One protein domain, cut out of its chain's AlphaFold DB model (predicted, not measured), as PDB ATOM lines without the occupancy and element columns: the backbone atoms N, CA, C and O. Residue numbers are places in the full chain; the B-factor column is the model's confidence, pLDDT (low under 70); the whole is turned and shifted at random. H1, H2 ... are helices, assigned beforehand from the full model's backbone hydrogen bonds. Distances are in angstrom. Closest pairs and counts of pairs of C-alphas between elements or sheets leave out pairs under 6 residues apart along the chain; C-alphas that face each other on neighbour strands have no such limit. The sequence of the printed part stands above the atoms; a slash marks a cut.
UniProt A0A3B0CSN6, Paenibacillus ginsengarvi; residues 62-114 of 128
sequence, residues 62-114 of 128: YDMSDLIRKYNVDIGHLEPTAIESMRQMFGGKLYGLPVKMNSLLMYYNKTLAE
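This is residues 62 to 114 of the 128 residues of a protein of Paenibacillus ginsengarvi (UniProt A0A3B0CSN6). The model has little regular structure: a small body of loops and two separate helices, H1 and H2, from which residues 102 to 114 stick out as a long arm tipped by the short helix H3. The printed part has 53 residues with three named helices, in the order H1, H2, H3, and no named strand; its class is all helix, with 21 residues in named elements. It is extended, with a radius of gyration of the C-alphas of 17.1 A and spans of 56 by 22 by 14 A.

Start with H1, residues 65 to 70; a short link of 9 residues leads to H2, residues 80 to 89, and the two are apart. A long link of 20 residues then leads to H3, residues 110 to 114, which is apart from both. In H1, H2 and H3 every O i to N i+4 pair is within hydrogen-bond range.

Find C-alpha 65 at (260.175, 214.650, 341.038), where H1 begins. H2 runs 14.3 A from C-alpha 80 at (245.235, 214.611, 336.193). H3 ends at C-alpha 114, (215.841, 235.462, 323.637).

The C-alphas of Lys 70 and Glu 114, the two farthest apart, are 56.9 A apart. The printed part has no cut, and no printed residue is under 70 in pLDDT.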
ATOM      1  N   TYR A  62     263.818 223.726 338.471       92.94
ATOM      2  CA  TYR A  62     264.120 222.682 339.448       92.94
ATOM      3  C   TYR A  62     263.186 221.469 339.284       92.94
ATOM      4  O   TYR A  62     261.973 221.599 339.437       92.94
ATOM      5  N   ASP A  63     263.726 220.289 338.955       93.75
ATOM      6  CA  ASP A  63     262.914 219.068 338.827       93.75
ATOM      7  C   ASP A  63     262.475 218.591 340.218       93.75
ATOM      8  O   ASP A  63     263.277 218.108 341.018       93.75
ATOM      9  N   MET A  64     261.184 218.727 340.514       94.06
ATOM     10  CA  MET A  64     260.634 218.405 341.830       94.06
ATOM     11  C   MET A  64     260.314 216.920 342.002       94.06
ATOM     12  O   MET A  64     259.844 216.530 343.071       94.06
ATOM     13  N   SER A  65     260.553 216.071 340.997       91.81
ATOM     14  CA  SER A  65     260.175 214.650 341.038       91.81
ATOM     15  C   SER A  65     260.763 213.919 342.249       91.81
ATOM     16  O   SER A  65     260.081 213.108 342.879       91.81
ATOM     17  N   ASP A  66     262.008 214.234 342.612       93.62
ATOM     18  CA  ASP A  66     262.671 213.650 343.779       93.62
ATOM     19  C   ASP A  66     262.088 214.166 345.097       93.62
ATOM     20  O   ASP A  66     261.893 213.379 346.021       93.62
ATOM     21  N   LEU A  67     261.749 215.458 345.181       94.81
ATOM     22  CA  LEU A  67     261.112 216.035 346.370       94.81
ATOM     23  C   LEU A  67     259.708 215.466 346.582       94.81
ATOM     24  O   LEU A  67     259.362 215.103 347.703       94.81
ATOM     25  N   ILE A  68     258.927 215.339 345.509       93.81
ATOM     26  CA  ILE A  68     257.581 214.758 345.543       93.81
ATOM     27  C   ILE A  68     257.638 213.339 346.106       93.81
ATOM     28  O   ILE A  68     256.883 213.016 347.022       93.81
ATOM     29  N   ARG A  69     258.581 212.519 345.618       94.00
ATOM     30  CA  ARG A  69     258.803 211.160 346.130       94.00
ATOM     31  C   ARG A  69     259.295 211.162 347.577       94.00
ATOM     32  O   ARG A  69     258.765 210.426 348.396       94.00
ATOM     33  N   LYS A  70     260.281 211.998 347.912       97.00
ATOM     34  CA  LYS A  70     260.889 212.052 349.251       97.00
ATOM     35  C   LYS A  70     259.894 212.454 350.341       97.00
ATOM     36  O   LYS A  70     259.959 211.921 351.444       97.00
ATOM     37  N   TYR A  71     259.014 213.406 350.046       96.31
ATOM     38  CA  TYR A  71     258.056 213.951 351.009       96.31
ATOM     39  C   TYR A  71     256.649 213.363 350.867       96.31
ATOM     40  O   TYR A  71     255.738 213.842 351.537       96.31
ATOM     41  N   ASN A  72     256.469 212.330 350.033       95.00
ATOM     42  CA  ASN A  72     255.174 211.703 349.752       95.00
ATOM     43  C   ASN A  72     254.088 212.739 349.428       95.00
ATOM     44  O   ASN A  72     252.987 212.702 349.976       95.00
ATOM     45  N   VAL A  73     254.422 213.704 348.568       93.50
ATOM     46  CA  VAL A  73     253.464 214.729 348.150       93.50
ATOM     47  C   VAL A  73     252.379 214.050 347.326       93.50
ATOM     48  O   VAL A  73     252.654 213.525 346.243       93.50
ATOM     49  N   ASP A  74     251.148 214.066 347.834       93.19
ATOM     50  CA  ASP A  74     250.010 213.463 347.150       93.19
ATOM     51  C   ASP A  74     249.550 214.336 345.977       93.19
ATOM     52  O   ASP A  74     248.706 215.225 346.098       93.19
ATOM     53  N   ILE A  75     250.146 214.074 344.816       91.75
ATOM     54  CA  ILE A  75     249.751 214.683 343.546       91.75
ATOM     55  C   ILE A  75     248.533 213.994 342.914       91.75
ATOM     56  O   ILE A  75     248.015 214.503 341.926       91.75
ATOM     57  N   GLY A  76     248.071 212.860 343.455       91.75
ATOM     58  CA  GLY A  76     246.904 212.128 342.953       91.75
ATOM     59  C   GLY A  76     245.581 212.831 343.257       91.75
ATOM     60  O   GLY A  76     244.604 212.642 342.538       91.75
ATOM     61  N   HIS A  77     245.559 213.694 344.275       89.81
ATOM     62  CA  HIS A  77     244.437 214.596 344.553       89.81
ATOM     63  C   HIS A  77     244.338 215.789 343.592       89.81
ATOM     64  O   HIS A  77     243.323 216.487 343.589       89.81
ATOM     65  N   LEU A  78     245.382 216.053 342.804       92.00
ATOM     66  CA  LEU A  78     245.362 217.108 341.800       92.00
ATOM     67  C   LEU A  78     244.713 216.588 340.519       92.00
ATOM     68  O   LEU A  78     244.731 215.396 340.222       92.00
ATOM     69  N   GLU A  79     244.123 217.500 339.754       91.50
ATOM     70  CA  GLU A  79     243.451 217.132 338.515       91.50
ATOM     71  C   GLU A  79     244.474 216.537 337.518       91.50
ATOM     72  O   GLU A  79     245.498 217.177 337.236       91.50
ATOM     73  N   PRO A  80     244.243 215.314 337.001       92.31
ATOM     74  CA  PRO A  80     245.235 214.611 336.193       92.31
ATOM     75  C   PRO A  80     245.667 215.357 334.929       92.31
ATOM     76  O   PRO A  80     246.857 215.356 334.606       92.31
ATOM     77  N   THR A  81     244.747 216.020 334.219       91.50
ATOM     78  CA  THR A  81     245.092 216.743 332.984       91.50
ATOM     79  C   THR A  81     245.971 217.964 333.250       91.50
ATOM     80  O   THR A  81     246.831 218.288 332.434       91.50
ATOM     81  N   ALA A  82     245.849 218.593 334.418       91.00
ATOM     82  CA  ALA A  82     246.701 219.689 334.854       91.00
ATOM     83  C   ALA A  82     248.130 219.215 335.122       91.00
ATOM     84  O   ALA A  82     249.089 219.848 334.679       91.00
ATOM     85  N   ILE A  83     248.281 218.083 335.815       93.00
ATOM     86  CA  ILE A  83     249.594 217.475 336.065       93.00
ATOM     87  C   ILE A  83     250.246 217.058 334.752       93.00
ATOM     88  O   ILE A  83     251.421 217.351 334.532       93.00
ATOM     89  N   GLU A  84     249.485 216.430 333.862       92.12
ATOM     90  CA  GLU A  84     249.986 216.027 332.553       92.12
ATOM     91  C   GLU A  84     250.377 217.242 331.700       92.12
ATOM     92  O   GLU A  84     251.461 217.263 331.121       92.12
ATOM     93  N   SER A  85     249.580 218.316 331.712       90.38
ATOM     94  CA  SER A  85     249.922 219.573 331.033       90.38
ATOM     95  C   SER A  85     251.244 220.166 331.535       90.38
ATOM     96  O   SER A  85     252.052 220.642 330.733       90.38
ATOM     97  N   MET A  86     251.491 220.108 332.850       92.12
ATOM     98  CA  MET A  86     252.752 220.553 333.454       92.12
ATOM     99  C   MET A  86     253.934 219.656 333.069       92.12
ATOM    100  O   MET A  86     255.036 220.161 332.876       92.12
ATOM    101  N   ARG A  87     253.731 218.339 332.922       92.31
ATOM    102  CA  ARG A  87     254.779 217.418 332.450       92.31
ATOM    103  C   ARG A  87     255.132 217.653 330.991       92.31
ATOM    104  O   ARG A  87     256.312 217.716 330.647       92.31
ATOM    105  N   GLN A  88     254.124 217.800 330.138       92.31
ATOM    106  CA  GLN A  88     254.307 218.012 328.702       92.31
ATOM    107  C   GLN A  88     255.063 219.307 328.402       92.31
ATOM    108  O   GLN A  88     255.885 219.329 327.491       92.31
ATOM    109  N   MET A  89     254.851 220.344 329.219       89.88
ATOM    110  CA  MET A  89     255.586 221.611 329.150       89.88
ATOM    111  C   MET A  89     257.112 221.430 329.221       89.88
ATOM    112  O   MET A  89     257.855 222.172 328.590       89.88
ATOM    113  N   PHE A  90     257.595 220.426 329.959       89.62
ATOM    114  CA  PHE A  90     259.023 220.240 330.224       89.62
ATOM    115  C   PHE A  90     259.525 218.830 329.885       89.62
ATOM    116  O   PHE A  90     260.364 218.265 330.594       89.62
ATOM    117  N   GLY A  91     259.005 218.234 328.809       88.56
ATOM    118  CA  GLY A  91     259.508 216.955 328.294       88.56
ATOM    119  C   GLY A  91     259.342 215.779 329.266       88.56
ATOM    120  O   GLY A  91     260.213 214.916 329.344       88.56
ATOM    121  N   GLY A  92     258.253 215.759 330.039       89.88
ATOM    122  CA  GLY A  92     257.875 214.678 330.962       89.88
ATOM    123  C   GLY A  92     258.245 214.917 332.432       89.88
ATOM    124  O   GLY A  92     257.718 214.247 333.330       89.88
ATOM    125  N   LYS A  93     259.114 215.893 332.703       92.12
ATOM    126  CA  LYS A  93     259.537 216.277 334.056       92.12
ATOM    127  C   LYS A  93     258.552 217.241 334.707       92.12
ATOM    128  O   LYS A  93     257.823 217.952 334.024       92.12
ATOM    129  N   LEU A  94     258.546 217.288 336.039       93.19
ATOM    130  CA  LEU A  94     257.606 218.108 336.803       93.19
ATOM    131  C   LEU A  94     258.345 219.212 337.571       93.19
ATOM    132  O   LEU A  94     258.868 218.990 338.660       93.19
ATOM    133  N   TYR A  95     258.373 220.405 336.979       94.88
ATOM    134  CA  TYR A  95     259.078 221.586 337.500       94.88
ATOM    135  C   TYR A  95     258.189 222.536 338.317       94.88
ATOM    136  O   TYR A  95     258.678 223.463 338.954       94.88
ATOM    137  N   GLY A  96     256.874 222.312 338.312       92.69
ATOM    138  CA  GLY A  96     255.892 223.088 339.066       92.69
ATOM    139  C   GLY A  96     254.650 222.253 339.372       92.69
ATOM    140  O   GLY A  96     254.397 221.256 338.698       92.69
ATOM    141  N   LEU A  97     253.868 222.660 340.375       92.81
ATOM    142  CA  LEU A  97     252.559 222.071 340.671       92.81
ATOM    143  C   LEU A  97     251.440 223.044 340.274       92.81
ATOM    144  O   LEU A  97     251.550 224.241 340.553       92.81
ATOM    145  N   PRO A  98     250.345 222.561 339.660       90.81
ATOM    146  CA  PRO A  98     249.193 223.398 339.367       90.81
ATOM    147  C   PRO A  98     248.457 223.733 340.671       90.81
ATOM    148  O   PRO A  98     247.845 222.870 341.293       90.81
ATOM    149  N   VAL A  99     248.511 224.999 341.090       88.25
ATOM    150  CA  VAL A  99     247.828 225.483 342.311       88.25
ATOM    151  C   VAL A  99     246.465 226.116 342.032       88.25
ATOM    152  O   VAL A  99     245.662 226.304 342.941       88.25
ATOM    153  N   LYS A 100     246.195 226.466 340.771       84.00
ATOM    154  CA  LYS A 100     244.930 227.052 340.331       84.00
ATOM    155  C   LYS A 100     244.612 226.606 338.910       84.00
ATOM    156  O   LYS A 100     245.453 226.740 338.025       84.00
ATOM    157  N   MET A 101     243.372 226.175 338.695       82.25
ATOM    158  CA  MET A 101     242.799 226.001 337.365       82.25
ATOM    159  C   MET A 101     241.872 227.165 337.038       82.25
ATOM    160  O   MET A 101     241.143 227.645 337.908       82.25
ATOM    161  N   ASN A 102     241.857 227.576 335.776       78.69
ATOM    162  CA  ASN A 102     240.795 228.417 335.245       78.69
ATOM    163  C   ASN A 102     239.973 227.569 334.275       78.69
ATOM    164  O   ASN A 102     240.544 226.909 333.408       78.69
ATOM    165  N   SER A 103     238.653 227.622 334.398       77.94
ATOM    166  CA  SER A 103     237.750 227.055 333.400       77.94
ATOM    167  C   SER A 103     237.345 228.152 332.423       77.94
ATOM    168  O   SER A 103     237.044 229.273 332.839       77.94
ATOM    169  N   LEU A 104     237.325 227.839 331.129       81.31
ATOM    170  CA  LEU A 104     236.719 228.716 330.135       81.31
ATOM    171  C   LEU A 104     235.201 228.541 330.209       81.31
ATOM    172  O   LEU A 104     234.687 227.460 329.927       81.31
ATOM    173  N   LEU A 105     234.488 229.598 330.596       87.00
ATOM    174  CA  LEU A 105     233.031 229.639 330.548       87.00
ATOM    175  C   LEU A 105     232.588 230.668 329.514       87.00
ATOM    176  O   LEU A 105     233.091 231.792 329.483       87.00
ATOM    177  N   MET A 106     231.616 230.286 328.689       85.69
ATOM    178  CA  MET A 106     230.902 231.233 327.845       85.69
ATOM    179  C   MET A 106     229.793 231.877 328.670       85.69
ATOM    180  O   MET A 106     228.827 231.221 329.058       85.69
ATOM    181  N   TYR A 107     229.935 233.172 328.927       85.56
ATOM    182  CA  TYR A 107     228.878 233.983 329.513       85.56
ATOM    183  C   TYR A 107     228.113 234.666 328.383       85.56
ATOM    184  O   TYR A 107     228.714 235.330 327.541       85.56
ATOM    185  N   TYR A 108     226.792 234.517 328.367       88.88
ATOM    186  CA  TYR A 108     225.918 235.257 327.464       88.88
ATOM    187  C   TYR A 108     224.744 235.844 328.244       88.88
ATOM    188  O   TYR A 108     224.302 235.290 329.255       88.88
ATOM    189  N   ASN A 109     224.243 236.987 327.782       90.88
ATOM    190  CA  ASN A 109     223.036 237.582 328.333       90.88
ATOM    191  C   ASN A 109     221.822 236.842 327.757       90.88
ATOM    192  O   ASN A 109     221.541 236.945 326.562       90.88
ATOM    193  N   LYS A 110     221.119 236.087 328.609       85.50
ATOM    194  CA  LYS A 110     219.955 235.290 328.200       85.50
ATOM    195  C   LYS A 110     218.852 236.144 327.579       85.50
ATOM    196  O   LYS A 110     218.317 235.752 326.552       85.50
ATOM    197  N   THR A 111     218.590 237.329 328.127       87.56
ATOM    198  CA  THR A 111     217.560 238.242 327.615       87.56
ATOM    199  C   THR A 111     217.860 238.679 326.183       87.56
ATOM    200  O   THR A 111     216.989 238.590 325.327       87.56
ATOM    201  N   LEU A 112     219.107 239.057 325.881       82.75
ATOM    202  CA  LEU A 112     219.492 239.435 324.513       82.75
ATOM    203  C   LEU A 112     219.416 238.251 323.538       82.75
ATOM    204  O   LEU A 112     219.034 238.421 322.381       82.75
ATOM    205  N   ALA A 113     219.765 237.044 323.989       81.81
ATOM    206  CA  ALA A 113     219.652 235.838 323.171       81.81
ATOM    207  C   ALA A 113     218.182 235.489 322.858       81.81
ATOM    208  O   ALA A 113     217.853 235.109 321.738       81.81
ATOM    209  N   GLU A 114     217.281 235.670 323.821       78.12
ATOM    210  CA  GLU A 114     215.841 235.462 323.637       78.12
ATOM    211  C   GLU A 114     215.216 236.532 322.726       78.12
ATOM    212  O   GLU A 114     214.419 236.211 321.843       78.12
TER     213      GLU A 114